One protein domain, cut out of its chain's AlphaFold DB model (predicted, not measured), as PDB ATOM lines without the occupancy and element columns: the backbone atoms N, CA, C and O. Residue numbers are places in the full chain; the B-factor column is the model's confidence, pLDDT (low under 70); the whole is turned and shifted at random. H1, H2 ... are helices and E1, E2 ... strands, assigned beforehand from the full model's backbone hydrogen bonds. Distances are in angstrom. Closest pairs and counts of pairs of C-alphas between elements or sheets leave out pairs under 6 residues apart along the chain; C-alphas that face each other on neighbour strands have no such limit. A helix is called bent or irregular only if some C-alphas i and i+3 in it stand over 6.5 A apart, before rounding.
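AT A GLANCE: This is residues 6 to 224 of the 234 residues of an uncharacterized protein of Clostridiales bacterium (UniProt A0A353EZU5). Seven parallel strands stand side by side in a curled sheet that forms a flattened, nearly closed barrel, its last strand E7 coming round beside its first, E1. Helices wrap round the outside: H2 packs on E2 and E3, H1, H4 and H8 touch the ring more lightly, H6 packs on H8, and H10 packs on H7 farther out. The printed part has 219 residues, with eleven named helices and seven named strands in the order E1 H1 E2 H2 E3 H3 E4 H4 E5 H5 H6 E6 H7 H8 E7 H9 H10 H11. The sheet runs E1 E2 E3 E4 E5 E6 E7, all parallel, and the class is mixed, helices and strands. The whole is compact and rounded, with a radius of gyration of the C-alphas of 17.1 A and spans of 46 by 43 by 29 A.

IN THESE COORDINATES: The strands are E1, residues 6 to 9, beginning at C-alpha 6 (13.608, -18.562, 16.874); E2, 40 to 47, 21.6 A long; E3, 77 to 85, the longest at 25.5 A, beginning at C-alpha 77 (19.499, -19.596, 25.458); E4, 106 to 110; E5, 134 to 137; E6, 161 to 165; and E7, 188 to 191. The longer helices are H1, residues 22 to 36, 20.5 A; H2, 54 to 69, 22.1 A; H4, 118 to 129, 16.4 A; H8, 172 to 183, 16.6 A; and H10, 205 to 216, 16.3 A. The shorter ones are H3, 96 to 99; H5, 140 to 146; H6, 149 to 156; H7, 166 to 170; H9, 197 to 201; and H11, 218 to 224, which ends at C-alpha 224 (3.548, -26.197, 13.234).

HOW THE PARTS SIT: The sheet is strongly twisted and curled like part of a barrel. It is a folded sheet, bent back on itself into two leaves: E1 and E2 face E4, E5, E6 and E7, with E3 as the hinge. Across its neighbour pairs, N 42 and O 6 are 2.7 A apart, N 43 and O 79 2.9 A, N 110 and O 84 2.8 A, N 109 and O 136 2.8 A, N 163 and O 137 2.9 A, and N 191 and O 164 2.9 A, each within hydrogen-bond range. The edge strands E1 and E7 come closest at the C-alphas of Asn 8 and Gly 191, 4.2 A apart. Each two successive strands form a strand-helix-strand unit, two parallel neighbours with one or more helices between, and the six crossovers are right-handed. H2 is on the sheet at a height of 9.2 A, over E2 and E3, and runs along the strands. H3 is on it too, only just over E3, with 3 C-alphas falling there. H1, H4, H5, H7 and H8 only graze the sheet. H1 touches H9, closest at the C-alphas of Ala 28 and Pro 197, 4.7 A. H5 touches H8 at a steep tilt of 46 degrees, opposite ways, closest at the C-alphas of Asp 141 and Val 174, 6.1 A. H6 only just touches H8, with 3 pairs of C-alphas within 8 A, closest those of Leu 156 and Leu 181, 7.0 A. H10 touches H7, closest at the C-alphas of Lys 170 and Ala 208, 5.1 A, and is close to H11 but not clearly touching it, closest at those of Glu 213 and Leu 221, 6.2 A. Every O i to N i+4 pair is within hydrogen-bond range in H1, H2, H4, H5, H6, H8, H9 and H11; H10 has 7 of 8, H7 has 0 of 1 but 2 of 2 O i to N i+3 pairs, and H3 is too short for an O i to N i+4 pair.

THE WHOLE: The C-alphas of Gln 74 and Gln 118, the two farthest apart, are 47.8 A from each other. The printed part has no cut. The link from E1 to H1, residues 10 to 21, is long. The mean pLDDT of the printed part is 94.2, and no printed residue is under 70.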
ATOM      1  N   ASP A   6      13.366 -19.440  18.009       96.50
ATOM      2  CA  ASP A   6      13.608 -18.562  16.874       96.50
ATOM      3  C   ASP A   6      14.758 -19.142  16.051       96.50
ATOM      4  O   ASP A   6      15.903 -19.153  16.502       96.50
ATOM      5  N   TRP A   7      14.451 -19.676  14.873       96.50
ATOM      6  CA  TRP A   7      15.432 -20.280  13.973       96.50
ATOM      7  C   TRP A   7      16.098 -19.280  13.024       96.50
ATOM      8  O   TRP A   7      16.974 -19.687  12.269       96.50
ATOM      9  N   ASN A   8      15.716 -18.001  13.053       96.25
ATOM     10  CA  ASN A   8      16.318 -16.968  12.218       96.25
ATOM     11  C   ASN A   8      16.344 -15.629  12.960       96.25
ATOM     12  O   ASN A   8      15.412 -14.836  12.857       96.25
ATOM     13  N   CYS A   9      17.407 -15.392  13.724       95.88
ATOM     14  CA  CYS A   9      17.599 -14.158  14.476       95.88
ATOM     15  C   CYS A   9      18.949 -13.536  14.114       95.88
ATOM     16  O   CYS A   9      19.988 -14.154  14.341       95.88
ATOM     17  N   HIS A  10      18.962 -12.307  13.602       95.56
ATOM     18  CA  HIS A  10      20.184 -11.622  13.163       95.56
ATOM     19  C   HIS A  10      20.702 -10.643  14.225       95.56
ATOM     20  O   HIS A  10      21.237  -9.585  13.911       95.56
ATOM     21  N   LEU A  11      20.526 -10.990  15.504       95.56
ATOM     22  CA  LEU A  11      20.944 -10.166  16.641       95.56
ATOM     23  C   LEU A  11      22.361 -10.484  17.148       95.56
ATOM     24  O   LEU A  11      22.739 -10.054  18.235       95.56
ATOM     25  N   LEU A  12      23.150 -11.255  16.392       95.25
ATOM     26  CA  LEU A  12      24.531 -11.554  16.762       95.25
ATOM     27  C   LEU A  12      25.389 -10.283  16.618       95.25
ATOM     28  O   LEU A  12      25.518  -9.780  15.500       95.25
ATOM     29  N   PRO A  13      25.978  -9.750  17.705       91.88
ATOM     30  CA  PRO A  13      26.747  -8.512  17.647       91.88
ATOM     31  C   PRO A  13      27.918  -8.580  16.674       91.88
ATOM     32  O   PRO A  13      28.600  -9.600  16.594       91.88
ATOM     33  N   MET A  14      28.163  -7.465  15.981       84.75
ATOM     34  CA  MET A  14      29.290  -7.258  15.059       84.75
ATOM     35  C   MET A  14      29.333  -8.209  13.848       84.75
ATOM     36  O   MET A  14      30.316  -8.210  13.116       84.75
ATOM     37  N   MET A  15      28.279  -8.998  13.619       89.88
ATOM     38  CA  MET A  15      28.136  -9.886  12.454       89.88
ATOM     39  C   MET A  15      27.104  -9.369  11.441       89.88
ATOM     40  O   MET A  15      26.900  -9.969  10.390       89.88
ATOM     41  N   GLY A  16      26.426  -8.270  11.769       79.81
ATOM     42  CA  GLY A  16      25.456  -7.585  10.924       79.81
ATOM     43  C   GLY A  16      25.525  -6.079  11.155       79.81
ATOM     44  O   GLY A  16      26.244  -5.606  12.031       79.81
ATOM     45  N   GLU A  17      24.771  -5.318  10.368       77.50
ATOM     46  CA  GLU A  17      24.906  -3.855  10.315       77.50
ATOM     47  C   GLU A  17      24.388  -3.131  11.568       77.50
ATOM     48  O   GLU A  17      24.897  -2.071  11.924       77.50
ATOM     49  N   TRP A  18      23.389  -3.690  12.258       83.75
ATOM     50  CA  TRP A  18      22.553  -2.923  13.194       83.75
ATOM     51  C   TRP A  18      22.729  -3.284  14.674       83.75
ATOM     52  O   TRP A  18      22.014  -2.745  15.522       83.75
ATOM     53  N   ILE A  19      23.656  -4.189  15.006       90.31
ATOM     54  CA  ILE A  19      23.935  -4.602  16.390       90.31
ATOM     55  C   ILE A  19      25.418  -4.427  16.685       90.31
ATOM     56  O   ILE A  19      26.254  -5.257  16.324       90.31
ATOM     57  N   ALA A  20      25.726  -3.337  17.383       87.50
ATOM     58  CA  ALA A  20      27.092  -2.950  17.701       87.50
ATOM     59  C   ALA A  20      27.664  -3.714  18.904       87.50
ATOM     60  O   ALA A  20      28.863  -3.974  18.944       87.50
ATOM     61  N   SER A  21      26.826  -4.084  19.882       94.12
ATOM     62  CA  SER A  21      27.305  -4.662  21.140       94.12
ATOM     63  C   SER A  21      26.479  -5.855  21.649       94.12
ATOM     64  O   SER A  21      25.285  -5.978  21.356       94.12
ATOM     65  N   PRO A  22      27.080  -6.731  22.484       95.06
ATOM     66  CA  PRO A  22      26.352  -7.776  23.209       95.06
ATOM     67  C   PRO A  22      25.214  -7.259  24.101       95.06
ATOM     68  O   PRO A  22      24.287  -8.013  24.402       95.06
ATOM     69  N   TRP A  23      25.275  -5.999  24.544       94.31
ATOM     70  CA  TRP A  23      24.221  -5.374  25.342       94.31
ATOM     71  C   TRP A  23      23.013  -4.996  24.485       94.31
ATOM     72  O   TRP A  23      21.889  -5.316  24.864       94.31
ATOM     73  N   ASP A  24      23.228  -4.433  23.295       93.69
ATOM     74  CA  ASP A  24      22.134  -4.122  22.360       93.69
ATOM     75  C   ASP A  24      21.387  -5.393  21.942       93.69
ATOM     76  O   ASP A  24      20.154  -5.444  21.949       93.69
ATOM     77  N   ALA A  25      22.147  -6.453  21.645       95.50
ATOM     78  CA  ALA A  25      21.610  -7.778  21.360       95.50
ATOM     79  C   ALA A  25      20.756  -8.307  22.521       95.50
ATOM     80  O   ALA A  25      19.635  -8.773  22.314       95.50
ATOM     81  N   ARG A  26      21.263  -8.213  23.758       95.69
ATOM     82  CA  ARG A  26      20.552  -8.639  24.969       95.69
ATOM     83  C   ARG A  26      19.224  -7.902  25.135       95.69
ATOM     84  O   ARG A  26      18.204  -8.553  25.360       95.69
ATOM     85  N   GLU A  27      19.217  -6.578  25.022       95.44
ATOM     86  CA  GLU A  27      17.995  -5.777  25.168       95.44
ATOM     87  C   GLU A  27      16.963  -6.117  24.088       95.44
ATOM     88  O   GLU A  27      15.775  -6.279  24.378       95.44
ATOM     89  N   ALA A  28      17.413  -6.308  22.847       95.88
ATOM     90  CA  ALA A  28      16.558  -6.761  21.759       95.88
ATOM     91  C   ALA A  28      15.956  -8.154  22.044       95.88
ATOM     92  O   ALA A  28      14.751  -8.354  21.881       95.88
ATOM     93  N   ILE A  29      16.753  -9.096  22.555       96.56
ATOM     94  CA  ILE A  29      16.297 -10.439  22.943       96.56
ATOM     95  C   ILE A  29      15.278 -10.389  24.086       96.56
ATOM     96  O   ILE A  29      14.293 -11.123  24.047       96.56
ATOM     97  N   ILE A  30      15.464  -9.521  25.088       96.00
ATOM     98  CA  ILE A  30      14.496  -9.337  26.184       96.00
ATOM     99  C   ILE A  30      13.153  -8.853  25.637       96.00
ATOM    100  O   ILE A  30      12.106  -9.397  25.995       96.00
ATOM    101  N   ARG A  31      13.172  -7.872  24.728       95.94
ATOM    102  CA  ARG A  31      11.957  -7.356  24.080       95.94
ATOM    103  C   ARG A  31      11.265  -8.437  23.255       95.94
ATOM    104  O   ARG A  31      10.054  -8.611  23.382       95.94
ATOM    105  N   LEU A  32      12.022  -9.201  22.466       96.06
ATOM    106  CA  LEU A  32      11.478 -10.336  21.718       96.06
ATOM    107  C   LEU A  32      10.884 -11.387  22.652       96.06
ATOM    108  O   LEU A  32       9.767 -11.842  22.414       96.06
ATOM    109  N   HIS A  33      11.574 -11.741  23.735       95.19
ATOM    110  CA  HIS A  33      11.064 -12.686  24.722       95.19
ATOM    111  C   HIS A  33       9.729 -12.215  25.315       95.19
ATOM    112  O   HIS A  33       8.767 -12.978  25.314       95.19
ATOM    113  N   ALA A  34       9.644 -10.958  25.752       94.12
ATOM    114  CA  ALA A  34       8.425 -10.394  26.328       94.12
ATOM    115  C   ALA A  34       7.246 -10.389  25.337       94.12
ATOM    116  O   ALA A  34       6.104 -10.602  25.733       94.12
ATOM    117  N   ARG A  35       7.519 -10.177  24.044       94.19
ATOM    118  CA  ARG A  35       6.493 -10.105  22.990       94.19
ATOM    119  C   ARG A  35       6.062 -11.460  22.433       94.19
ATOM    120  O   ARG A  35       4.956 -11.573  21.918       94.19
ATOM    121  N   THR A  36       6.937 -12.462  22.484       94.44
ATOM    122  CA  THR A  36       6.744 -13.738  21.764       94.44
ATOM    123  C   THR A  36       6.741 -14.969  22.665       94.44
ATOM    124  O   THR A  36       6.301 -16.038  22.255       94.44
ATOM    125  N   GLY A  37       7.281 -14.858  23.879       93.88
ATOM    126  CA  GLY A  37       7.544 -15.989  24.765       93.88
ATOM    127  C   GLY A  37       8.731 -16.870  24.345       93.88
ATOM    128  O   GLY A  37       9.056 -17.820  25.062       93.88
ATOM    129  N   ILE A  38       9.416 -16.571  23.233       95.38
ATOM    130  CA  ILE A  38      10.576 -17.336  22.750       95.38
ATOM    131  C   ILE A  38      11.707 -17.278  23.779       95.38
ATOM    132  O   ILE A  38      12.024 -16.213  24.302       95.38
ATOM    133  N   ARG A  39      12.343 -18.422  24.064       94.56
ATOM    134  CA  ARG A  39      13.514 -18.490  24.971       94.56
ATOM    135  C   ARG A  39      14.749 -19.112  24.338       94.56
ATOM    136  O   ARG A  39      15.780 -19.217  24.998       94.56
ATOM    137  N   ARG A  40      14.650 -19.582  23.097       95.31
ATOM    138  CA  ARG A  40      15.757 -20.193  22.363       95.31
ATOM    139  C   ARG A  40      15.947 -19.445  21.061       95.31
ATOM    140  O   ARG A  40      15.002 -19.345  20.295       95.31
ATOM    141  N   PHE A  41      17.159 -18.976  20.817       96.19
ATOM    142  CA  PHE A  41      17.476 -18.169  19.646       96.19
ATOM    143  C   PHE A  41      18.644 -18.792  18.880       96.19
ATOM    144  O   PHE A  41      19.733 -18.980  19.424       96.19
ATOM    145  N   CYS A  42      18.407 -19.132  17.620       95.81
ATOM    146  CA  CYS A  42      19.437 -19.440  16.645       95.81
ATOM    147  C   CYS A  42      19.941 -18.115  16.074       95.81
ATOM    148  O   CYS A  42      19.262 -17.482  15.264       95.81
ATOM    149  N   MET A  43      21.120 -17.694  16.519       96.19
ATOM    150  CA  MET A  43      21.758 -16.466  16.058       96.19
ATOM    151  C   MET A  43      22.336 -16.714  14.670       96.19
ATOM    152  O   MET A  43      23.397 -17.322  14.534       96.19
ATOM    153  N   MET A  44      21.588 -16.318  13.649       95.19
ATOM    154  CA  MET A  44      21.837 -16.668  12.265       95.19
ATOM    155  C   MET A  44      22.565 -15.524  11.544       95.19
ATOM    156  O   MET A  44      21.949 -14.585  11.049       95.19
ATOM    157  N   ALA A  45      23.894 -15.597  11.497       95.19
ATOM    158  CA  ALA A  45      24.714 -14.637  10.756       95.19
ATOM    159  C   ALA A  45      24.805 -14.996   9.262       95.19
ATOM    160  O   ALA A  45      24.844 -16.178   8.910       95.19
ATOM    161  N   GLU A  46      24.863 -13.982   8.401       95.31
ATOM    162  CA  GLU A  46      25.076 -14.166   6.964       95.31
ATOM    163  C   GLU A  46      26.548 -14.432   6.669       95.31
ATOM    164  O   GLU A  46      27.409 -13.661   7.083       95.31
ATOM    165  N   PHE A  47      26.828 -15.469   5.889       96.38
ATOM    166  CA  PHE A  47      28.127 -15.685   5.272       96.38
ATOM    167  C   PHE A  47      28.031 -15.494   3.753       96.38
ATOM    168  O   PHE A  47      27.255 -16.181   3.082       96.38
ATOM    169  N   ASP A  48      28.854 -14.592   3.210       94.69
ATOM    170  CA  ASP A  48      29.062 -14.405   1.769       94.69
ATOM    171  C   ASP A  48      30.544 -14.650   1.444       94.69
ATOM    172  O   ASP A  48      31.428 -13.903   1.874       94.69
ATOM    173  N   CYS A  49      30.817 -15.702   0.669       93.69
ATOM    174  CA  CYS A  49      32.173 -16.130   0.326       93.69
ATOM    175  C   CYS A  49      32.930 -15.151  -0.582       93.69
ATOM    176  O   CYS A  49      34.137 -15.303  -0.759       93.69
ATOM    177  N   LEU A  50      32.245 -14.158  -1.158       92.69
ATOM    178  CA  LEU A  50      32.883 -13.069  -1.896       92.69
ATOM    179  C   LEU A  50      33.373 -11.945  -0.973       92.69
ATOM    180  O   LEU A  50      34.195 -11.132  -1.389       92.69
ATOM    181  N   ARG A  51      32.864 -11.874   0.264       92.19
ATOM    182  CA  ARG A  51      33.198 -10.815   1.229       92.19
ATOM    183  C   ARG A  51      34.281 -11.239   2.208       92.19
ATOM    184  O   ARG A  51      35.100 -10.413   2.602       92.19
ATOM    185  N   GLU A  52      34.287 -12.504   2.614       93.25
ATOM    186  CA  GLU A  52      35.262 -13.025   3.567       93.25
ATOM    187  C   GLU A  52      35.495 -14.533   3.420       93.25
ATOM    188  O   GLU A  52      34.730 -15.258   2.784       93.25
ATOM    189  N   SER A  53      36.563 -15.026   4.052       94.81
ATOM    190  CA  SER A  53      36.843 -16.462   4.103       94.81
ATOM    191  C   SER A  53      36.014 -17.161   5.182       94.81
ATOM    192  O   SER A  53      35.810 -16.630   6.276       94.81
ATOM    193  N   LEU A  54      35.605 -18.405   4.918       95.75
ATOM    194  CA  LEU A  54      34.830 -19.197   5.877       95.75
ATOM    195  C   LEU A  54      35.516 -19.349   7.256       95.75
ATOM    196  O   LEU A  54      34.832 -19.218   8.270       95.75
ATOM    197  N   PRO A  55      36.840 -19.598   7.365       96.00
ATOM    198  CA  PRO A  55      37.500 -19.650   8.670       96.00
ATOM    199  C   PRO A  55      37.407 -18.335   9.455       96.00
ATOM    200  O   PRO A  55      37.188 -18.379  10.665       96.00
ATOM    201  N   CYS A  56      37.540 -17.189   8.778       95.56
ATOM    202  CA  CYS A  56      37.409 -15.869   9.394       95.56
ATOM    203  C   CYS A  56      35.992 -15.664   9.944       95.56
ATOM    204  O   CYS A  56      35.839 -15.406  11.141       95.56
ATOM    205  N   PHE A  57      34.978 -15.918   9.115       96.50
ATOM    206  CA  PHE A  57      33.570 -15.837   9.498       96.50
ATOM    207  C   PHE A  57      33.266 -16.680  10.741       96.50
ATOM    208  O   PHE A  57      32.683 -16.203  11.716       96.50
ATOM    209  N   LEU A  58      33.701 -17.945  10.742       95.75
ATOM    210  CA  LEU A  58      33.463 -18.863  11.858       95.75
ATOM    211  C   LEU A  58      34.129 -18.375  13.151       95.75
ATOM    212  O   LEU A  58      33.512 -18.441  14.214       95.75
ATOM    213  N   LEU A  59      35.363 -17.861  13.076       95.94
ATOM    214  CA  LEU A  59      36.070 -17.313  14.238       95.94
ATOM    215  C   LEU A  59      35.353 -16.090  14.819       95.94
ATOM    216  O   LEU A  59      35.189 -16.005  16.042       95.94
ATOM    217  N   GLN A  60      34.912 -15.167  13.961       95.88
ATOM    218  CA  GLN A  60      34.184 -13.966  14.370       95.88
ATOM    219  C   GLN A  60      32.824 -14.318  14.979       95.88
ATOM    220  O   GLN A  60      32.530 -13.900  16.101       95.88
ATOM    221  N   ARG A  61      32.051 -15.185  14.315       96.25
ATOM    222  CA  ARG A  61      30.765 -15.690  14.809       96.25
ATOM    223  C   ARG A  61      30.907 -16.332  16.184       96.25
ATOM    224  O   ARG A  61      30.153 -16.019  17.105       96.25
ATOM    225  N   ASP A  62      31.878 -17.227  16.344       95.56
ATOM    226  CA  ASP A  62      32.070 -17.952  17.597       95.56
ATOM    227  C   ASP A  62      32.543 -17.008  18.718       95.56
ATOM    228  O   ASP A  62      32.169 -17.194  19.880       95.56
ATOM    229  N   ARG A  63      33.328 -15.969  18.394       96.25
ATOM    230  CA  ARG A  63      33.681 -14.897  19.338       96.25
ATOM    231  C   ARG A  63      32.449 -14.099  19.767       96.25
ATOM    232  O   ARG A  63      32.204 -14.008  20.970       96.25
ATOM    233  N   ALA A  64      31.664 -13.593  18.818       96.50
ATOM    234  CA  ALA A  64      30.446 -12.832  19.089       96.50
ATOM    235  C   ALA A  64      29.452 -13.639  19.939       96.50
ATOM    236  O   ALA A  64      28.891 -13.134  20.911       96.50
ATOM    237  N   MET A  65      29.303 -14.936  19.649       96.56
ATOM    238  CA  MET A  65      28.463 -15.842  20.436       96.56
ATOM    239  C   MET A  65      28.945 -16.004  21.878       96.56
ATOM    240  O   MET A  65      28.118 -16.029  22.793       96.56
ATOM    241  N   ARG A  66      30.262 -16.118  22.112       96.50
ATOM    242  CA  ARG A  66      30.819 -16.189  23.474       96.50
ATOM    243  C   ARG A  66      30.554 -14.908  24.257       96.50
ATOM    244  O   ARG A  66      30.222 -14.987  25.436       96.50
ATOM    245  N   GLU A  67      30.706 -13.753  23.618       96.06
ATOM    246  CA  GLU A  67      30.458 -12.453  24.242       96.06
ATOM    247  C   GLU A  67      28.970 -12.276  24.582       96.06
ATOM    248  O   GLU A  67      28.643 -11.990  25.731       96.06
ATOM    249  N   LEU A  68      28.072 -12.569  23.637       96.56
ATOM    250  CA  LEU A  68      26.623 -12.533  23.846       96.56
ATOM    251  C   LEU A  68      26.159 -13.492  24.947       96.56
ATOM    252  O   LEU A  68      25.365 -13.122  25.803       96.56
ATOM    253  N   THR A  69      26.662 -14.727  24.965       95.62
ATOM    254  CA  THR A  69      26.215 -15.740  25.941       95.62
ATOM    255  C   THR A  69      26.454 -15.299  27.389       95.62
ATOM    256  O   THR A  69      25.688 -15.677  28.272       95.62
ATOM    257  N   ARG A  70      27.472 -14.465  27.639       95.31
ATOM    258  CA  ARG A  70      27.773 -13.912  28.970       95.31
ATOM    259  C   ARG A  70      26.777 -12.847  29.429       95.31
ATOM    260  O   ARG A  70      26.700 -12.592  30.624       95.31
ATOM    261  N   THR A  71      26.043 -12.224  28.508       95.38
ATOM    262  CA  THR A  71      25.092 -11.144  28.812       95.38
ATOM    263  C   THR A  71      23.633 -11.603  28.778       95.38
ATOM    264  O   THR A  71      22.754 -10.861  29.220       95.38
ATOM    265  N   LEU A  72      23.351 -12.817  28.286       95.31
ATOM    266  CA  LEU A  72      21.983 -13.322  28.155       95.31
ATOM    267  C   LEU A  72      21.237 -13.347  29.500       95.31
ATOM    268  O   LEU A  72      21.804 -13.727  30.527       95.31
ATOM    269  N   PRO A  73      19.941 -12.992  29.507       92.06
ATOM    270  CA  PRO A  73      19.123 -13.080  30.707       92.06
ATOM    271  C   PRO A  73      18.903 -14.541  31.129       92.06
ATOM    272  O   PRO A  73      18.917 -15.466  30.311       92.06
ATOM    273  N   GLN A  74      18.648 -14.749  32.422       92.38
ATOM    274  CA  GLN A  74      18.389 -16.075  32.978       92.38
ATOM    275  C   GLN A  74      17.219 -16.764  32.257       92.38
ATOM    276  O   GLN A  74      16.172 -16.170  32.012       92.38
ATOM    277  N   GLY A  75      17.392 -18.045  31.922       90.31
ATOM    278  CA  GLY A  75      16.356 -18.851  31.267       90.31
ATOM    279  C   GLY A  75      16.251 -18.670  29.748       90.31
ATOM    280  O   GLY A  75      15.542 -19.453  29.111       90.31
ATOM    281  N   VAL A  76      16.984 -17.720  29.161       94.69
ATOM    282  CA  VAL A  76      17.142 -17.577  27.708       94.69
ATOM    283  C   VAL A  76      18.420 -18.272  27.248       94.69
ATOM    284  O   VAL A  76      19.438 -18.274  27.937       94.69
ATOM    285  N   ARG A  77      18.366 -18.905  26.077       94.94
ATOM    286  CA  ARG A  77      19.499 -19.596  25.458       94.94
ATOM    287  C   ARG A  77      19.678 -19.116  24.027       94.94
ATOM    288  O   ARG A  77      18.705 -19.031  23.281       94.94
ATOM    289  N   ALA A  78      20.922 -18.897  23.628       95.25
ATOM    290  CA  ALA A  78      21.286 -18.663  22.239       95.25
ATOM    291  C   ALA A  78      22.263 -19.738  21.758       95.25
ATOM    292  O   ALA A  78      23.015 -20.305  22.551       95.25
ATOM    293  N   PHE A  79      22.252 -20.025  20.463       94.81
ATOM    294  CA  PHE A  79      23.245 -20.875  19.817       94.81
ATOM    295  C   PHE A  79      23.598 -20.327  18.439       94.81
ATOM    296  O   PHE A  79      22.802 -19.628  17.816       94.81
ATOM    297  N   ALA A  80      24.812 -20.639  17.992       94.19
ATOM    298  CA  ALA A  80      25.330 -20.170  16.719       94.19
ATOM    299  C   ALA A  80      24.629 -20.880  15.556       94.19
ATOM    300  O   ALA A  80      24.612 -22.114  15.501       94.19
ATOM    301  N   GLY A  81      24.109 -20.100  14.619       93.25
ATOM    302  CA  GLY A  81      23.801 -20.524  13.262       93.25
ATOM    303  C   GLY A  81      24.626 -19.714  12.265       93.25
ATOM    304  O   GLY A  81      25.346 -18.783  12.625       93.25
ATOM    305  N   GLY A  82      24.538 -20.069  10.996       92.81
ATOM    306  CA  GLY A  82      25.002 -19.216   9.915       92.81
ATOM    307  C   GLY A  82      24.359 -19.676   8.624       92.81
ATOM    308  O   GLY A  82      24.326 -20.883   8.376       92.81
ATOM    309  N   TYR A  83      23.830 -18.742   7.841       94.44
ATOM    310  CA  TYR A  83      23.351 -19.062   6.506       94.44
ATOM    311  C   TYR A  83      24.354 -18.622   5.465       94.44
ATOM    312  O   TYR A  83      24.956 -17.556   5.552       94.44
ATOM    313  N   LEU A  84      24.525 -19.483   4.476       95.88
ATOM    314  CA  LEU A  84      25.311 -19.205   3.296       95.88
ATOM    315  C   LEU A  84      24.426 -18.466   2.291       95.88
ATOM    316  O   LEU A  84      23.366 -18.971   1.916       95.88
ATOM    317  N   ARG A  85      24.874 -17.313   1.800       96.19
ATOM    318  CA  ARG A  85      24.329 -16.757   0.561       96.19
ATOM    319  C   ARG A  85      24.806 -17.621  -0.604       96.19
ATOM    320  O   ARG A  85      26.008 -17.816  -0.769       96.19
ATOM    321  N   LEU A  86      23.876 -18.157  -1.393       96.44
ATOM    322  CA  LEU A  86      24.229 -18.955  -2.564       96.44
ATOM    323  C   LEU A  86      24.991 -18.078  -3.567       96.44
ATOM    324  O   LEU A  86      24.510 -17.014  -3.956       96.44
ATOM    325  N   ARG A  87      26.182 -18.528  -3.953       95.19
ATOM    326  CA  ARG A  87      27.088 -17.888  -4.912       95.19
ATOM    327  C   ARG A  87      27.774 -18.977  -5.736       95.19
ATOM    328  O   ARG A  87      27.838 -20.106  -5.250       95.19
ATOM    329  N   PRO A  88      28.329 -18.665  -6.918       93.50
ATOM    330  CA  PRO A  88      29.214 -19.586  -7.625       93.50
ATOM    331  C   PRO A  88      30.328 -20.124  -6.713       93.50
ATOM    332  O   PRO A  88      30.874 -19.382  -5.892       93.50
ATOM    333  N   ARG A  89      30.678 -21.406  -6.875       90.88
ATOM    334  CA  ARG A  89      31.771 -22.122  -6.191       90.88
ATOM    335  C   ARG A  89      31.611 -22.339  -4.686       90.88
ATOM    336  O   ARG A  89      32.557 -22.755  -4.016       90.88
ATOM    337  N   VAL A  90      30.431 -22.096  -4.114       93.88
ATOM    338  CA  VAL A  90      30.212 -22.325  -2.674       93.88
ATOM    339  C   VAL A  90      30.316 -23.794  -2.278       93.88
ATOM    340  O   VAL A  90      30.733 -24.087  -1.156       93.88
ATOM    341  N   SER A  91      29.976 -24.719  -3.179       92.12
ATOM    342  CA  SER A  91      30.117 -26.158  -2.941       92.12
ATOM    343  C   SER A  91      31.582 -26.607  -2.827       92.12
ATOM    344  O   SER A  91      31.862 -27.611  -2.172       92.12
ATOM    345  N   GLU A  92      32.527 -25.831  -3.369       91.62
ATOM    346  CA  GLU A  92      33.972 -26.093  -3.308       91.62
ATOM    347  C   GLU A  92      34.617 -25.620  -1.992       91.62
ATOM    348  O   GLU A  92      35.792 -25.892  -1.731       91.62
ATOM    349  N   LEU A  93      33.881 -24.894  -1.141       94.00
ATOM    350  CA  LEU A  93      34.446 -24.295   0.065       94.00
ATOM    351  C   LEU A  93      34.884 -25.356   1.079       94.00
ATOM    352  O   LEU A  93      34.079 -26.074   1.685       94.00
ATOM    353  N   VAL A  94      36.188 -25.381   1.355       91.81
ATOM    354  CA  VAL A  94      36.769 -26.255   2.374       91.81
ATOM    355  C   VAL A  94      36.159 -25.938   3.738       91.81
ATOM    356  O   VAL A  94      36.252 -24.828   4.259       91.81
ATOM    357  N   GLY A  95      35.546 -26.952   4.347       91.75
ATOM    358  CA  GLY A  95      34.931 -26.829   5.664       91.75
ATOM    359  C   GLY A  95      33.509 -26.268   5.659       91.75
ATOM    360  O   GLY A  95      33.001 -26.012   6.749       91.75
ATOM    361  N   LEU A  96      32.839 -26.150   4.501       92.88
ATOM    362  CA  LEU A  96      31.436 -25.713   4.376       92.88
ATOM    363  C   LEU A  96      30.506 -26.366   5.413       92.88
ATOM    364  O   LEU A  96      29.641 -25.726   6.005       92.88
ATOM    365  N   MET A  97      30.739 -27.646   5.715       92.56
ATOM    366  CA  MET A  97      29.964 -28.421   6.689       92.56
ATOM    367  C   MET A  97      29.992 -27.870   8.122       92.56
ATOM    368  O   MET A  97      29.158 -28.272   8.933       92.56
ATOM    369  N   ARG A  98      30.903 -26.947   8.442       92.75
ATOM    370  CA  ARG A  98      30.961 -26.238   9.729       92.75
ATOM    371  C   ARG A  98      29.886 -25.153   9.870       92.75
ATOM    372  O   ARG A  98      29.666 -24.681  10.985       92.75
ATOM    373  N   LEU A  99      29.204 -24.778   8.782       93.06
ATOM    374  CA  LEU A  99      28.028 -23.897   8.814       93.06
ATOM    375  C   LEU A  99      26.736 -24.626   9.192       93.06
ATOM    376  O   LEU A  99      25.737 -23.979   9.493       93.06
ATOM    377  N   LYS A 100      26.738 -25.965   9.211       93.44
ATOM    378  CA  LYS A 100      25.532 -26.721   9.545       93.44
ATOM    379  C   LYS A 100      25.050 -26.421  10.955       93.44
ATOM    380  O   LYS A 100      25.849 -26.333  11.890       93.44
ATOM    381  N   LEU A 101      23.731 -26.391  11.125       91.62
ATOM    382  CA  LEU A 101      23.125 -26.312  12.445       91.62
ATOM    383  C   LEU A 101      23.538 -27.543  13.275       91.62
ATOM    384  O   LEU A 101      23.299 -28.686  12.846       91.62
ATOM    385  N   PRO A 102      24.155 -27.343  14.458       79.00
ATOM    386  CA  PRO A 102      24.664 -28.440  15.268       79.00
ATOM    387  C   PRO A 102      23.584 -29.479  15.573       79.00
ATOM    388  O   PRO A 102      22.470 -29.133  15.960       79.00
ATOM    389  N   ARG A 103      23.932 -30.768  15.440       82.31
ATOM    390  CA  ARG A 103      23.066 -31.940  15.714       82.31
ATOM    391  C   ARG A 103      21.851 -32.118  14.795       82.31
ATOM    392  O   ARG A 103      21.188 -33.143  14.897       82.31
ATOM    393  N   LEU A 104      21.575 -31.169  13.903       88.25
ATOM    394  CA  LEU A 104      20.467 -31.262  12.949       88.25
ATOM    395  C   LEU A 104      20.934 -31.664  11.552       88.25
ATOM    396  O   LEU A 104      20.165 -32.246  10.799       88.25
ATOM    397  N   GLY A 105      22.193 -31.371  11.211       89.31
ATOM    398  CA  GLY A 105      22.732 -31.666   9.881       89.31
ATOM    399  C   GLY A 105      22.142 -30.788   8.774       89.31
ATOM    400  O   GLY A 105      22.334 -31.098   7.602       89.31
ATOM    401  N   LEU A 106      21.452 -29.705   9.145       94.75
ATOM    402  CA  LEU A 106      20.864 -28.750   8.213       94.75
ATOM    403  C   LEU A 106      21.893 -27.709   7.795       94.75
ATOM    404  O   LEU A 106      22.578 -27.175   8.666       94.75
ATOM    405  N   LEU A 107      21.973 -27.399   6.504       96.06
ATOM    406  CA  LEU A 107      22.783 -26.303   5.976       96.06
ATOM    407  C   LEU A 107      21.861 -25.132   5.605       96.06
ATOM    408  O   LEU A 107      21.127 -25.260   4.627       96.06
ATOM    409  N   PRO A 108      21.855 -24.020   6.359       97.31
ATOM    410  CA  PRO A 108      21.043 -22.860   6.015       97.31
ATOM    411  C   PRO A 108      21.583 -22.162   4.760       97.31
ATOM    412  O   PRO A 108      22.766 -21.822   4.699       97.31
ATOM    413  N   VAL A 109      20.726 -21.968   3.758       97.56
ATOM    414  CA  VAL A 109      21.073 -21.379   2.458       97.56
ATOM    415  C   VAL A 109      20.048 -20.310   2.096       97.56
ATOM    416  O   VAL A 109      18.845 -20.572   2.095       97.56
ATOM    417  N   LEU A 110      20.527 -19.114   1.765       97.00
ATOM    418  CA  LEU A 110      19.725 -18.041   1.187       97.00
ATOM    419  C   LEU A 110      19.885 -18.069  -0.336       97.00
ATOM    420  O   LEU A 110      20.983 -17.849  -0.852       97.00
ATOM    421  N   LEU A 111      18.791 -18.338  -1.048       95.69
ATOM    422  CA  LEU A 111      18.775 -18.316  -2.512       95.69
ATOM    423  C   LEU A 111      18.710 -16.862  -3.033       95.69
ATOM    424  O   LEU A 111      18.160 -15.985  -2.358       95.69
ATOM    425  N   PRO A 112      19.198 -16.567  -4.243       92.75
ATOM    426  CA  PRO A 112      19.112 -15.230  -4.825       92.75
ATOM    427  C   PRO A 112      17.655 -14.777  -5.021       92.75
ATOM    428  O   PRO A 112      16.844 -15.476  -5.628       92.75
ATOM    429  N   TRP A 113      17.304 -13.584  -4.530       85.69
ATOM    430  CA  TRP A 113      15.935 -13.049  -4.644       85.69
ATOM    431  C   TRP A 113      15.567 -12.562  -6.046       85.69
ATOM    432  O   TRP A 113      14.385 -12.440  -6.348       85.69
ATOM    433  N   ASN A 114      16.559 -12.304  -6.898       85.69
ATOM    434  CA  ASN A 114      16.353 -11.806  -8.260       85.69
ATOM    435  C   ASN A 114      16.321 -12.943  -9.299       85.69
ATOM    436  O   ASN A 114      16.425 -12.692 -10.495       85.69
ATOM    437  N   GLY A 115      16.181 -14.190  -8.837       84.56
ATOM    438  CA  GLY A 115      16.373 -15.387  -9.651       84.56
ATOM    439  C   GLY A 115      17.828 -15.856  -9.638       84.56
ATOM    440  O   GLY A 115      18.734 -15.092  -9.318       84.56
ATOM    441  N   MET A 116      18.026 -17.138  -9.946       89.50
ATOM    442  CA  MET A 116      19.348 -17.765  -9.999       89.50
ATOM    443  C   MET A 116      19.944 -17.658 -11.400       89.50
ATOM    444  O   MET A 116      19.255 -17.898 -12.394       89.50
ATOM    445  N   THR A 117      21.241 -17.379 -11.471       93.38
ATOM    446  CA  THR A 117      22.035 -17.625 -12.680       93.38
ATOM    447  C   THR A 117      22.204 -19.131 -12.920       93.38
ATOM    448  O   THR A 117      21.907 -19.954 -12.051       93.38
ATOM    449  N   GLN A 118      22.702 -19.521 -14.099       94.19
ATOM    450  CA  GLN A 118      23.015 -20.929 -14.374       94.19
ATOM    451  C   GLN A 118      24.096 -21.479 -13.432       94.19
ATOM    452  O   GLN A 118      23.982 -22.614 -12.977       94.19
ATOM    453  N   GLU A 119      25.104 -20.670 -13.098       94.62
ATOM    454  CA  GLU A 119      26.155 -21.051 -12.152       94.62
ATOM    455  C   GLU A 119      25.586 -21.243 -10.742       94.62
ATOM    456  O   GLU A 119      25.837 -22.261 -10.106       94.62
ATOM    457  N   GLU A 120      24.743 -20.325 -10.267       95.44
ATOM    458  CA  GLU A 120      24.079 -20.471  -8.965       95.44
ATOM    459  C   GLU A 120      23.140 -21.685  -8.940       95.44
ATOM    460  O   GLU A 120      23.097 -22.409  -7.949       95.44
ATOM    461  N   ALA A 121      22.425 -21.961 -10.034       93.69
ATOM    462  CA  ALA A 121      21.593 -23.156 -10.146       93.69
ATOM    463  C   ALA A 121      22.430 -24.449 -10.110       93.69
ATOM    464  O   ALA A 121      22.004 -25.436  -9.505       93.69
ATOM    465  N   HIS A 122      23.624 -24.447 -10.712       95.19
ATOM    466  CA  HIS A 122      24.571 -25.554 -10.595       95.19
ATOM    467  C   HIS A 122      25.000 -25.756  -9.136       95.19
ATOM    468  O   HIS A 122      24.865 -26.859  -8.610       95.19
ATOM    469  N   GLU A 123      25.408 -24.690  -8.447       95.56
ATOM    470  CA  GLU A 123      25.777 -24.758  -7.029       95.56
ATOM    471  C   GLU A 123      24.628 -25.245  -6.150       95.56
ATOM    472  O   GLU A 123      24.827 -26.068  -5.259       95.56
ATOM    473  N   TRP A 124      23.402 -24.793  -6.418       95.38
ATOM    474  CA  TRP A 124      22.230 -25.268  -5.694       95.38
ATOM    475  C   TRP A 124      22.035 -26.777  -5.853       95.38
ATOM    476  O   TRP A 124      21.811 -27.469  -4.861       95.38
ATOM    477  N   ASN A 125      22.189 -27.309  -7.069       94.19
ATOM    478  CA  ASN A 125      22.133 -28.752  -7.307       94.19
ATOM    479  C   ASN A 125      23.249 -29.501  -6.560       94.19
ATOM    480  O   ASN A 125      22.982 -30.545  -5.962       94.19
ATOM    481  N   GLN A 126      24.469 -28.956  -6.524       94.62
ATOM    482  CA  GLN A 126      25.578 -29.535  -5.756       94.62
ATOM    483  C   GLN A 126      25.270 -29.588  -4.250       94.62
ATOM    484  O   GLN A 126      25.507 -30.606  -3.590       94.62
ATOM    485  N   LEU A 127      24.690 -28.521  -3.696       93.25
ATOM    486  CA  LEU A 127      24.284 -28.483  -2.290       93.25
ATOM    487  C   LEU A 127      23.115 -29.426  -1.992       93.25
ATOM    488  O   LEU A 127      23.090 -30.038  -0.926       93.25
ATOM    489  N   LEU A 128      22.162 -29.548  -2.915       91.12
ATOM    490  CA  LEU A 128      20.952 -30.341  -2.721       91.12
ATOM    491  C   LEU A 128      21.208 -31.851  -2.839       91.12
ATOM    492  O   LEU A 128      20.651 -32.615  -2.057       91.12
ATOM    493  N   TYR A 129      22.051 -32.278  -3.784       89.56
ATOM    494  CA  TYR A 129      22.198 -33.699  -4.134       89.56
ATOM    495  C   TYR A 129      23.581 -34.293  -3.859       89.56
ATOM    496  O   TYR A 129      23.709 -35.511  -3.754       89.56
ATOM    497  N   HIS A 130      24.617 -33.463  -3.722       89.25
ATOM    498  CA  HIS A 130      26.010 -33.927  -3.627       89.25
ATOM    499  C   HIS A 130      26.691 -33.571  -2.303       89.25
ATOM    500  O   HIS A 130      27.872 -33.849  -2.102       89.25
ATOM    501  N   THR A 131      25.939 -33.002  -1.363       86.81
ATOM    502  CA  THR A 131      26.434 -32.618  -0.044       86.81
ATOM    503  C   THR A 131      25.757 -33.468   1.040       86.81
ATOM    504  O   THR A 131      24.551 -33.686   0.981       86.81
ATOM    505  N   PRO A 132      26.469 -33.924   2.092       87.00
ATOM    506  CA  PRO A 132      25.890 -34.734   3.173       87.00
ATOM    507  C   PRO A 132      25.092 -33.886   4.185       87.00
ATOM    508  O   PRO A 132      25.149 -34.110   5.400       87.00
ATOM    509  N   ALA A 133      24.429 -32.836   3.709       89.12
ATOM    510  CA  ALA A 133      23.681 -31.872   4.494       89.12
ATOM    511  C   ALA A 133      22.334 -31.651   3.827       89.12
ATOM    512  O   ALA A 133      22.280 -31.439   2.622       89.12
ATOM    513  N   ARG A 134      21.261 -31.642   4.613       92.69
ATOM    514  CA  ARG A 134      19.951 -31.280   4.079       92.69
ATOM    515  C   ARG A 134      19.846 -29.753   4.046       92.69
ATOM    516  O   ARG A 134      20.066 -29.134   5.093       92.69
ATOM    517  N   PRO A 135      19.530 -29.122   2.908       95.31
ATOM    518  CA  PRO A 135      19.379 -27.675   2.874       95.31
ATOM    519  C   PRO A 135      18.226 -27.189   3.761       95.31
ATOM    520  O   PRO A 135      17.157 -27.799   3.817       95.31
ATOM    521  N   LEU A 136      18.454 -26.072   4.448       97.19
ATOM    522  CA  LEU A 136      17.437 -25.247   5.089       97.19
ATOM    523  C   LEU A 136      17.309 -23.964   4.265       97.19
ATOM    524  O   LEU A 136      18.195 -23.115   4.308       97.19
ATOM    525  N   ILE A 137      16.230 -23.837   3.501       97.56
ATOM    526  CA  ILE A 137      15.981 -22.672   2.653       97.56
ATOM    527  C   ILE A 137      15.529 -21.520   3.547       97.56
ATOM    528  O   ILE A 137      14.477 -21.591   4.187       97.56
ATOM    529  N   MET A 138      16.358 -20.483   3.616       97.56
ATOM    530  CA  MET A 138      16.124 -19.306   4.447       97.56
ATOM    531  C   MET A 138      15.117 -18.364   3.794       97.56
ATOM    532  O   MET A 138      15.115 -18.214   2.576       97.56
ATOM    533  N   GLU A 139      14.281 -17.729   4.617       96.62
ATOM    534  CA  GLU A 139      13.322 -16.696   4.208       96.62
ATOM    535  C   GLU A 139      12.405 -17.150   3.064       96.62
ATOM    536  O   GLU A 139      12.196 -16.458   2.069       96.62
ATOM    537  N   THR A 140      11.840 -18.352   3.191       97.62
ATOM    538  CA  THR A 140      11.012 -18.970   2.144       97.62
ATOM    539  C   THR A 140       9.811 -18.084   1.767       97.62
ATOM    540  O   THR A 140       9.401 -18.033   0.602       97.62
ATOM    541  N   ASP A 141       9.277 -17.324   2.728       97.50
ATOM    542  CA  ASP A 141       8.201 -16.350   2.530       97.50
ATOM    543  C   ASP A 141       8.523 -15.270   1.486       97.50
ATOM    544  O   ASP A 141       7.642 -14.851   0.726       97.50
ATOM    545  N   HIS A 142       9.790 -14.870   1.370       95.44
ATOM    546  CA  HIS A 142      10.233 -13.898   0.376       95.44
ATOM    547  C   HIS A 142      10.069 -14.405  -1.059       95.44
ATOM    548  O   HIS A 142       9.750 -13.614  -1.948       95.44
ATOM    549  N   TYR A 143      10.236 -15.708  -1.300       95.44
ATOM    550  CA  TYR A 143      10.038 -16.267  -2.639       95.44
ATOM    551  C   TYR A 143       8.555 -16.461  -2.948       95.44
ATOM    552  O   TYR A 143       8.111 -16.181  -4.058       95.44
ATOM    553  N   ILE A 144       7.763 -16.874  -1.955       96.31
ATOM    554  CA  ILE A 144       6.318 -17.089  -2.123       96.31
ATOM    555  C   ILE A 144       5.604 -15.813  -2.555       96.31
ATOM    556  O   ILE A 144       4.682 -15.874  -3.367       96.31
ATOM    557  N   THR A 145       6.014 -14.669  -2.015       93.06
ATOM    558  CA  THR A 145       5.380 -13.373  -2.284       93.06
ATOM    559  C   THR A 145       5.828 -12.758  -3.609       93.06
ATOM    560  O   THR A 145       5.015 -12.118  -4.281       93.06
ATOM    561  N   ARG A 146       7.079 -12.998  -4.022       93.12
ATOM    562  CA  ARG A 146       7.703 -12.346  -5.186       93.12
ATOM    563  C   ARG A 146       7.657 -13.153  -6.481       93.12
ATOM    564  O   ARG A 146       7.669 -12.552  -7.550       93.12
ATOM    565  N   PHE A 147       7.600 -14.483  -6.414       93.19
ATOM    566  CA  PHE A 147       7.696 -15.334  -7.602       93.19
ATOM    567  C   PHE A 147       6.331 -15.870  -8.073       93.19
ATOM    568  O   PHE A 147       5.386 -15.959  -7.279       93.19
ATOM    569  N   PRO A 148       6.219 -16.256  -9.362       92.88
ATOM    570  CA  PRO A 148       5.044 -16.940  -9.895       92.88
ATOM    571  C   PRO A 148       4.768 -18.273  -9.191       92.88
ATOM    572  O   PRO A 148       5.694 -18.959  -8.750       92.88
ATOM    573  N   SER A 149       3.495 -18.676  -9.147       93.25
ATOM    574  CA  SER A 149       3.036 -19.896  -8.462       93.25
ATOM    575  C   SER A 149       3.771 -21.160  -8.904       93.25
ATOM    576  O   SER A 149       4.118 -21.976  -8.062       93.25
ATOM    577  N   GLU A 150       4.067 -21.305 -10.195       93.88
ATOM    578  CA  GLU A 150       4.774 -22.468 -10.741       93.88
ATOM    579  C   GLU A 150       6.206 -22.594 -10.190       93.88
ATOM    580  O   GLU A 150       6.654 -23.678  -9.815       93.88
ATOM    581  N   ALA A 151       6.926 -21.473 -10.089       92.12
ATOM    582  CA  ALA A 151       8.267 -21.446  -9.513       92.12
ATOM    583  C   ALA A 151       8.230 -21.726  -8.005       92.12
ATOM    584  O   ALA A 151       9.064 -22.476  -7.493       92.12
ATOM    585  N   VAL A 152       7.235 -21.167  -7.312       94.94
ATOM    586  CA  VAL A 152       6.988 -21.438  -5.894       94.94
ATOM    587  C   VAL A 152       6.676 -22.918  -5.676       94.94
ATOM    588  O   VAL A 152       7.248 -23.521  -4.780       94.94
ATOM    589  N   ASP A 153       5.850 -23.540  -6.513       95.50
ATOM    590  CA  ASP A 153       5.498 -24.954  -6.374       95.50
ATOM    591  C   ASP A 153       6.697 -25.877  -6.614       95.50
ATOM    592  O   ASP A 153       6.872 -26.847  -5.874       95.50
ATOM    593  N   ARG A 154       7.590 -25.534  -7.553       93.19
ATOM    594  CA  ARG A 154       8.879 -26.228  -7.707       93.19
ATOM    595  C   ARG A 154       9.760 -26.101  -6.467       93.19
ATOM    596  O   ARG A 154      10.239 -27.115  -5.968       93.19
ATOM    597  N   LEU A 155       9.953 -24.883  -5.952       94.38
ATOM    598  CA  LEU A 155      10.753 -24.620  -4.746       94.38
ATOM    599  C   LEU A 155      10.200 -25.388  -3.544       94.38
ATOM    600  O   LEU A 155      10.920 -26.078  -2.816       94.38
ATOM    601  N   LEU A 156       8.888 -25.273  -3.352       96.00
ATOM    602  CA  LEU A 156       8.189 -25.953  -2.288       96.00
ATOM    603  C   LEU A 156       8.221 -27.452  -2.483       96.00
ATOM    604  O   LEU A 156       8.024 -28.097  -1.479       96.00
ATOM    605  N   GLY A 157       8.451 -28.010  -3.676       94.94
ATOM    606  CA  GLY A 157       8.527 -29.448  -3.966       94.94
ATOM    607  C   GLY A 157       9.843 -30.138  -3.593       94.94
ATOM    608  O   GLY A 157       9.896 -31.365  -3.587       94.94
ATOM    609  N   LEU A 158      10.887 -29.376  -3.263       93.12
ATOM    610  CA  LEU A 158      12.221 -29.909  -2.976       93.12
ATOM    611  C   LEU A 158      12.273 -30.724  -1.667       93.12
ATOM    612  O   LEU A 158      11.480 -30.520  -0.739       93.12
ATOM    613  N   ASP A 159      13.250 -31.630  -1.565       91.06
ATOM    614  CA  ASP A 159      13.597 -32.270  -0.291       91.06
ATOM    615  C   ASP A 159      14.489 -31.348   0.552       91.06
ATOM    616  O   ASP A 159      15.697 -31.531   0.695       91.06
ATOM    617  N   ALA A 160      13.866 -30.314   1.105       94.19
ATOM    618  CA  ALA A 160      14.515 -29.336   1.957       94.19
ATOM    619  C   ALA A 160      13.704 -29.083   3.232       94.19
ATOM    620  O   ALA A 160      12.545 -29.486   3.371       94.19
ATOM    621  N   VAL A 161      14.338 -28.400   4.179       96.50
ATOM    622  CA  VAL A 161      13.650 -27.740   5.290       96.50
ATOM    623  C   VAL A 161      13.406 -26.287   4.897       96.50
ATOM    624  O   VAL A 161      14.239 -25.682   4.227       96.50
ATOM    625  N   TYR A 162      12.287 -25.715   5.324       97.75
ATOM    626  CA  TYR A 162      11.890 -24.361   4.941       97.75
ATOM    627  C   TYR A 162      11.816 -23.463   6.169       97.75
ATOM    628  O   TYR A 162      11.089 -23.774   7.115       97.75
ATOM    629  N   GLN A 163      12.559 -22.359   6.173       97.88
ATOM    630  CA  GLN A 163      12.451 -21.339   7.209       97.88
ATOM    631  C   GLN A 163      11.514 -20.218   6.757       97.88
ATOM    632  O   GLN A 163      11.632 -19.724   5.639       97.88
ATOM    633  N   PHE A 164      10.607 -19.814   7.643       98.31
ATOM    634  CA  PHE A 164       9.672 -18.708   7.450       98.31
ATOM    635  C   PHE A 164       9.797 -17.684   8.570       98.31
ATOM    636  O   PHE A 164      10.026 -18.036   9.735       98.31
ATOM    637  N   ASN A 165       9.595 -16.412   8.251       97.75
ATOM    638  CA  ASN A 165       9.489 -15.380   9.279       97.75
ATOM    639  C   ASN A 165       8.106 -15.432   9.946       97.75
ATOM    640  O   ASN A 165       7.104 -15.544   9.243       97.75
ATOM    641  N   TYR A 166       7.989 -15.314  11.277       97.62
ATOM    642  CA  TYR A 166       6.659 -15.382  11.915       97.62
ATOM    643  C   TYR A 166       5.710 -14.303  11.381       97.62
ATOM    644  O   TYR A 166       4.537 -14.586  11.179       97.62
ATOM    645  N   LEU A 167       6.199 -13.088  11.097       97.62
ATOM    646  CA  LEU A 167       5.354 -12.013  10.555       97.62
ATOM    647  C   LEU A 167       4.752 -12.345   9.182       97.62
ATOM    648  O   LEU A 167       3.689 -11.820   8.850       97.62
ATOM    649  N   SER A 168       5.377 -13.246   8.417       97.62
ATOM    650  CA  SER A 168       4.861 -13.690   7.117       97.62
ATOM    651  C   SER A 168       3.544 -14.465   7.230       97.62
ATOM    652  O   SER A 168       2.786 -14.533   6.267       97.62
ATOM    653  N   LEU A 169       3.202 -14.966   8.423       97.81
ATOM    654  CA  LEU A 169       1.927 -15.632   8.691       97.81
ATOM    655  C   LEU A 169       0.705 -14.731   8.475       97.81
ATOM    656  O   LEU A 169      -0.401 -15.246   8.317       97.81
ATOM    657  N   LYS A 170       0.885 -13.406   8.422       97.44
ATOM    658  CA  LYS A 170      -0.174 -12.455   8.056       97.44
ATOM    659  C   LYS A 170      -0.600 -12.596   6.589       97.44
ATOM    660  O   LYS A 170      -1.754 -12.313   6.266       97.44
ATOM    661  N   ASP A 171       0.272 -13.103   5.718       97.81
ATOM    662  CA  ASP A 171       0.003 -13.252   4.287       97.81
ATOM    663  C   ASP A 171      -0.745 -14.571   3.972       97.81
ATOM    664  O   ASP A 171      -0.250 -15.663   4.284       97.81
ATOM    665  N   PRO A 172      -1.928 -14.523   3.326       97.06
ATOM    666  CA  PRO A 172      -2.671 -15.723   2.938       97.06
ATOM    667  C   PRO A 172      -1.924 -16.634   1.951       97.06
ATOM    668  O   PRO A 172      -2.104 -17.850   2.003       97.06
ATOM    669  N   ARG A 173      -1.061 -16.098   1.075       97.25
ATOM    670  CA  ARG A 173      -0.242 -16.897   0.144       97.25
ATOM    671  C   ARG A 173       0.769 -17.744   0.905       97.25
ATOM    672  O   ARG A 173       0.955 -18.917   0.580       97.25
ATOM    673  N   VAL A 174       1.378 -17.169   1.942       98.25
ATOM    674  CA  VAL A 174       2.304 -17.880   2.832       98.25
ATOM    675  C   VAL A 174       1.570 -18.978   3.592       98.25
ATOM    676  O   VAL A 174       2.020 -20.122   3.589       98.25
ATOM    677  N   ARG A 175       0.395 -18.685   4.165       97.94
ATOM    678  CA  ARG A 175      -0.422 -19.717   4.825       97.94
ATOM    679  C   ARG A 175      -0.829 -20.837   3.859       97.94
ATOM    680  O   ARG A 175      -0.725 -22.014   4.201       97.94
ATOM    681  N   GLY A 176      -1.187 -20.499   2.620       97.56
ATOM    682  CA  GLY A 176      -1.454 -21.472   1.560       97.56
ATOM    683  C   GLY A 176      -0.253 -22.373   1.243       97.56
ATOM    684  O   GLY A 176      -0.409 -23.590   1.126       97.56
ATOM    685  N   ALA A 177       0.953 -21.805   1.161       97.94
ATOM    686  CA  ALA A 177       2.192 -22.563   0.973       97.94
ATOM    687  C   ALA A 177       2.487 -23.496   2.160       97.94
ATOM    688  O   ALA A 177       2.822 -24.664   1.957       97.94
ATOM    689  N   LEU A 178       2.292 -23.020   3.393       97.88
ATOM    690  CA  LEU A 178       2.448 -23.833   4.601       97.88
ATOM    691  C   LEU A 178       1.503 -25.040   4.598       97.88
ATOM    692  O   LEU A 178       1.952 -26.148   4.880       97.88
ATOM    693  N   ARG A 179       0.238 -24.888   4.169       96.50
ATOM    694  CA  ARG A 179      -0.675 -26.037   3.998       96.50
ATOM    695  C   ARG A 179      -0.123 -27.078   3.024       96.50
ATOM    696  O   ARG A 179      -0.255 -28.274   3.279       96.50
ATOM    697  N   LYS A 180       0.482 -26.650   1.907       96.31
ATOM    698  CA  LYS A 180       1.104 -27.570   0.933       96.31
ATOM    699  C   LYS A 180       2.271 -28.335   1.568       96.31
ATOM    700  O   LYS A 180       2.341 -29.554   1.430       96.31
ATOM    701  N   LEU A 181       3.143 -27.637   2.298       96.62
ATOM    702  CA  LEU A 181       4.281 -28.240   2.998       96.62
ATOM    703  C   LEU A 181       3.833 -29.229   4.082       96.62
ATOM    704  O   LEU A 181       4.339 -30.349   4.132       96.62
ATOM    705  N   MET A 182       2.835 -28.859   4.885       94.31
ATOM    706  CA  MET A 182       2.260 -29.723   5.918       94.31
ATOM    707  C   MET A 182       1.663 -31.003   5.330       94.31
ATOM    708  O   MET A 182       1.947 -32.087   5.827       94.31
ATOM    709  N   LYS A 183       0.895 -30.903   4.234       94.44
ATOM    710  CA  LYS A 183       0.327 -32.076   3.545       94.44
ATOM    711  C   LYS A 183       1.395 -33.052   3.048       94.44
ATOM    712  O   LYS A 183       1.135 -34.248   3.002       94.44
ATOM    713  N   ARG A 184       2.587 -32.561   2.692       94.19
ATOM    714  CA  ARG A 184       3.724 -33.408   2.292       94.19
ATOM    715  C   ARG A 184       4.541 -33.929   3.484       94.19
ATOM    716  O   ARG A 184       5.459 -34.715   3.293       94.19
ATOM    717  N   GLY A 185       4.260 -33.478   4.706       93.00
ATOM    718  CA  GLY A 185       5.108 -33.769   5.863       93.00
ATOM    719  C   GLY A 185       6.488 -33.103   5.776       93.00
ATOM    720  O   GLY A 185       7.457 -33.603   6.349       93.00
ATOM    721  N   ALA A 186       6.605 -31.991   5.042       94.00
ATOM    722  CA  ALA A 186       7.841 -31.224   4.983       94.00
ATOM    723  C   ALA A 186       8.108 -30.526   6.323       94.00
ATOM    724  O   ALA A 186       7.191 -30.104   7.028       94.00
ATOM    725  N   THR A 187       9.386 -30.379   6.669       94.69
ATOM    726  CA  THR A 187       9.782 -29.695   7.899       94.69
ATOM    727  C   THR A 187       9.776 -28.184   7.685       94.69
ATOM    728  O   THR A 187      10.424 -27.682   6.763       94.69
ATOM    729  N   VAL A 188       9.096 -27.465   8.577       96.31
ATOM    730  CA  VAL A 188       9.037 -26.001   8.589       96.31
ATOM    731  C   VAL A 188       9.617 -25.476   9.896       96.31
ATOM    732  O   VAL A 188       9.300 -25.987  10.967       96.31
ATOM    733  N   LEU A 189      10.466 -24.455   9.804       96.62
ATOM    734  CA  LEU A 189      11.033 -23.741  10.941       96.62
ATOM    735  C   LEU A 189      10.612 -22.275  10.889       96.62
ATOM    736  O   LEU A 189      10.492 -21.694   9.813       96.62
ATOM    737  N   PHE A 190      10.439 -21.660  12.053       97.50
ATOM    738  CA  PHE A 190      10.083 -20.250  12.143       97.50
ATOM    739  C   PHE A 190      11.165 -19.439  12.830       97.50
ATOM    740  O   PHE A 190      11.807 -19.906  13.770       97.50
ATOM    741  N   GLY A 191      11.348 -18.213  12.366       97.19
ATOM    742  CA  GLY A 191      12.233 -17.251  12.998       97.19
ATOM    743  C   GLY A 191      11.656 -15.850  12.972       97.19
ATOM    744  O   GLY A 191      10.631 -15.600  12.336       97.19
ATOM    745  N   THR A 192      12.275 -14.935  13.706       97.12
ATOM    746  CA  THR A 192      11.803 -13.548  13.741       97.12
ATOM    747  C   THR A 192      12.304 -12.723  12.563       97.12
ATOM    748  O   THR A 192      11.655 -11.751  12.187       97.12
ATOM    749  N   GLY A 193      13.452 -13.086  11.987       95.44
ATOM    750  CA  GLY A 193      14.159 -12.282  10.989       95.44
ATOM    751  C   GLY A 193      14.631 -10.933  11.542       95.44
ATOM    752  O   GLY A 193      15.044 -10.056  10.789       95.44
ATOM    753  N   VAL A 194      14.554 -10.720  12.861       95.81
ATOM    754  CA  VAL A 194      14.886  -9.431  13.464       95.81
ATOM    755  C   VAL A 194      16.392  -9.228  13.445       95.81
ATOM    756  O   VAL A 194      17.156 -10.082  13.893       95.81
ATOM    757  N   ASN A 195      16.799  -8.065  12.946       93.88
ATOM    758  CA  ASN A 195      18.193  -7.677  12.771       93.88
ATOM    759  C   ASN A 195      18.586  -6.423  13.563       93.88
ATOM    760  O   ASN A 195      19.748  -6.049  13.538       93.88
ATOM    761  N   SER A 196      17.650  -5.778  14.268       92.81
ATOM    762  CA  SER A 196      17.895  -4.523  14.985       92.81
ATOM    763  C   SER A 196      17.104  -4.428  16.300       92.81
ATOM    764  O   SER A 196      16.047  -5.059  16.438       92.81
ATOM    765  N   PRO A 197      17.538  -3.591  17.265       89.56
ATOM    766  CA  PRO A 197      16.801  -3.383  18.515       89.56
ATOM    767  C   PRO A 197      15.446  -2.698  18.300       89.56
ATOM    768  O   PRO A 197      14.493  -2.951  19.043       89.56
ATOM    769  N   GLY A 198      15.349  -1.848  17.271       90.94
ATOM    770  CA  GLY A 198      14.094  -1.244  16.827       90.94
ATOM    771  C   GLY A 198      13.120  -2.301  16.309       90.94
ATOM    772  O   GLY A 198      11.985  -2.363  16.778       90.94
ATOM    773  N   GLY A 199      13.587  -3.205  15.439       91.75
ATOM    774  CA  GLY A 199      12.786  -4.329  14.948       91.75
ATOM    775  C   GLY A 199      12.243  -5.207  16.079       91.75
ATOM    776  O   GLY A 199      11.056  -5.520  16.099       91.75
ATOM    777  N   ALA A 200      13.069  -5.516  17.084       91.69
ATOM    778  CA  ALA A 200      12.627  -6.217  18.292       91.69
ATOM    779  C   ALA A 200      11.581  -5.419  19.092       91.69
ATOM    780  O   ALA A 200      10.622  -5.977  19.628       91.69
ATOM    781  N   GLY A 201      11.764  -4.099  19.173       90.31
ATOM    782  CA  GLY A 201      10.884  -3.175  19.882       90.31
ATOM    783  C   GLY A 201       9.467  -3.110  19.317       90.31
ATOM    784  O   GLY A 201       8.538  -2.969  20.107       90.31
ATOM    785  N   TYR A 202       9.293  -3.279  18.005       92.00
ATOM    786  CA  TYR A 202       7.995  -3.198  17.316       92.00
ATOM    787  C   TYR A 202       7.509  -4.541  16.757       92.00
ATOM    788  O   TYR A 202       6.591  -4.579  15.941       92.00
ATOM    789  N   TYR A 203       8.104  -5.654  17.195       96.00
ATOM    790  CA  TYR A 203       7.792  -6.967  16.646       96.00
ATOM    791  C   TYR A 203       6.358  -7.412  16.981       96.00
ATOM    792  O   TYR A 203       6.041  -7.765  18.121       96.00
ATOM    793  N   ASP A 204       5.484  -7.410  15.978       95.75
ATOM    794  CA  ASP A 204       4.056  -7.699  16.128       95.75
ATOM    795  C   ASP A 204       3.735  -9.185  15.914       95.75
ATOM    796  O   ASP A 204       3.103  -9.606  14.940       95.75
ATOM    797  N   PHE A 205       4.223  -9.995  16.850       96.56
ATOM    798  CA  PHE A 205       4.024 -11.442  16.852       96.56
ATOM    799  C   PHE A 205       2.558 -11.832  17.036       96.56
ATOM    800  O   PHE A 205       2.070 -12.721  16.343       96.56
ATOM    801  N   ARG A 206       1.847 -11.145  17.937       96.31
ATOM    802  CA  ARG A 206       0.465 -11.469  18.302       96.31
ATOM    803  C   ARG A 206      -0.452 -11.483  17.081       96.31
ATOM    804  O   ARG A 206      -1.087 -12.499  16.828       96.31
ATOM    805  N   THR A 207      -0.446 -10.412  16.292       96.88
ATOM    806  CA  THR A 207      -1.295 -10.310  15.098       96.88
ATOM    807  C   THR A 207      -0.968 -11.396  14.071       96.88
ATOM    808  O   THR A 207      -1.857 -11.918  13.403       96.88
ATOM    809  N   ALA A 208       0.311 -11.762  13.932       97.06
ATOM    810  CA  ALA A 208       0.717 -12.832  13.024       97.06
ATOM    811  C   ALA A 208       0.204 -14.210  13.478       97.06
ATOM    812  O   ALA A 208      -0.251 -14.996  12.647       97.06
ATOM    813  N   ILE A 209       0.237 -14.483  14.786       97.12
ATOM    814  CA  ILE A 209      -0.308 -15.716  15.364       97.12
ATOM    815  C   ILE A 209      -1.833 -15.749  15.261       97.12
ATOM    816  O   ILE A 209      -2.363 -16.763  14.828       97.12
ATOM    817  N   GLU A 210      -2.532 -14.654  15.565       97.62
ATOM    818  CA  GLU A 210      -3.998 -14.571  15.445       97.62
ATOM    819  C   GLU A 210      -4.464 -14.830  14.000       97.62
ATOM    820  O   GLU A 210      -5.391 -15.609  13.775       97.62
ATOM    821  N   ALA A 211      -3.774 -14.257  13.006       97.12
ATOM    822  CA  ALA A 211      -4.075 -14.493  11.592       97.12
ATOM    823  C   ALA A 211      -3.857 -15.956  11.165       97.12
ATOM    824  O   ALA A 211      -4.616 -16.483  10.351       97.12
ATOM    825  N   ALA A 212      -2.824 -16.617  11.693       97.06
ATOM    826  CA  ALA A 212      -2.575 -18.030  11.429       97.06
ATOM    827  C   ALA A 212      -3.550 -18.944  12.180       97.06
ATOM    828  O   ALA A 212      -4.005 -19.938  11.622       97.06
ATOM    829  N   GLU A 213      -3.894 -18.618  13.424       97.44
ATOM    830  CA  GLU A 213      -4.799 -19.416  14.254       97.44
ATOM    831  C   GLU A 213      -6.202 -19.454  13.649       97.44
ATOM    832  O   GLU A 213      -6.809 -20.521  13.597       97.44
ATOM    833  N   ALA A 214      -6.667 -18.331  13.095       96.44
ATOM    834  CA  ALA A 214      -7.926 -18.265  12.356       96.44
ATOM    835  C   ALA A 214      -7.953 -19.178  11.112       96.44
ATOM    836  O   ALA A 214      -9.027 -19.589  10.678       96.44
ATOM    837  N   ASP A 215      -6.790 -19.493  10.538       95.69
ATOM    838  CA  ASP A 215      -6.667 -20.259   9.295       95.69
ATOM    839  C   ASP A 215      -6.404 -21.757   9.524       95.69
ATOM    840  O   ASP A 215      -6.946 -22.605   8.816       95.69
ATOM    841  N   PHE A 216      -5.562 -22.087  10.507       96.44
ATOM    842  CA  PHE A 216      -5.124 -23.457  10.797       96.44
ATOM    843  C   PHE A 216      -5.836 -24.090  11.998       96.44
ATOM    844  O   PHE A 216      -5.811 -25.315  12.150       96.44
ATOM    845  N   GLY A 217      -6.432 -23.274  12.867       96.75
ATOM    846  CA  GLY A 217      -6.814 -23.676  14.213       96.75
ATOM    847  C   GLY A 217      -5.622 -23.706  15.176       96.75
ATOM    848  O   GLY A 217      -4.458 -23.846  14.790       96.75
ATOM    849  N   LYS A 218      -5.927 -23.579  16.469       95.00
ATOM    850  CA  LYS A 218      -4.940 -23.426  17.546       95.00
ATOM    851  C   LYS A 218      -3.983 -24.610  17.685       95.00
ATOM    852  O   LYS A 218      -2.784 -24.412  17.862       95.00
ATOM    853  N   GLU A 219      -4.505 -25.832  17.624       94.19
ATOM    854  CA  GLU A 219      -3.721 -27.059  17.829       94.19
ATOM    855  C   GLU A 219      -2.735 -27.279  16.682       94.19
ATOM    856  O   GLU A 219      -1.527 -27.347  16.908       94.19
ATOM    857  N   THR A 220      -3.235 -27.250  15.445       94.62
ATOM    858  CA  THR A 220      -2.434 -27.338  14.222       94.62
ATOM    859  C   THR A 220      -1.328 -26.286  14.186       94.62
ATOM    860  O   THR A 220      -0.182 -26.582  13.845       94.62
ATOM    861  N   LEU A 221      -1.652 -25.041  14.554       95.31
ATOM    862  CA  LEU A 221      -0.662 -23.974  14.604       95.31
ATOM    863  C   LEU A 221       0.393 -24.248  15.682       95.31
ATOM    864  O   LEU A 221       1.583 -24.084  15.425       95.31
ATOM    865  N   ALA A 222      -0.002 -24.696  16.873       93.19
ATOM    866  CA  ALA A 222       0.947 -25.018  17.935       93.19
ATOM    867  C   ALA A 222       1.923 -26.136  17.522       93.19
ATOM    868  O   ALA A 222       3.123 -26.041  17.807       93.19
ATOM    869  N   GLU A 223       1.445 -27.166  16.822       92.25
ATOM    870  CA  GLU A 223       2.291 -28.218  16.248       92.25
ATOM    871  C   GLU A 223       3.258 -27.657  15.204       92.25
ATOM    872  O   GLU A 223       4.463 -27.906  15.277       92.25
ATOM    873  N   LEU A 224       2.755 -26.829  14.284       93.19
ATOM    874  CA  LEU A 224       3.548 -26.197  13.234       93.19
ATOM    875  C   LEU A 224       4.664 -25.301  13.805       93.19
ATOM    876  O   LEU A 224       5.816 -25.405  13.389       93.19
TER     877      LEU A 224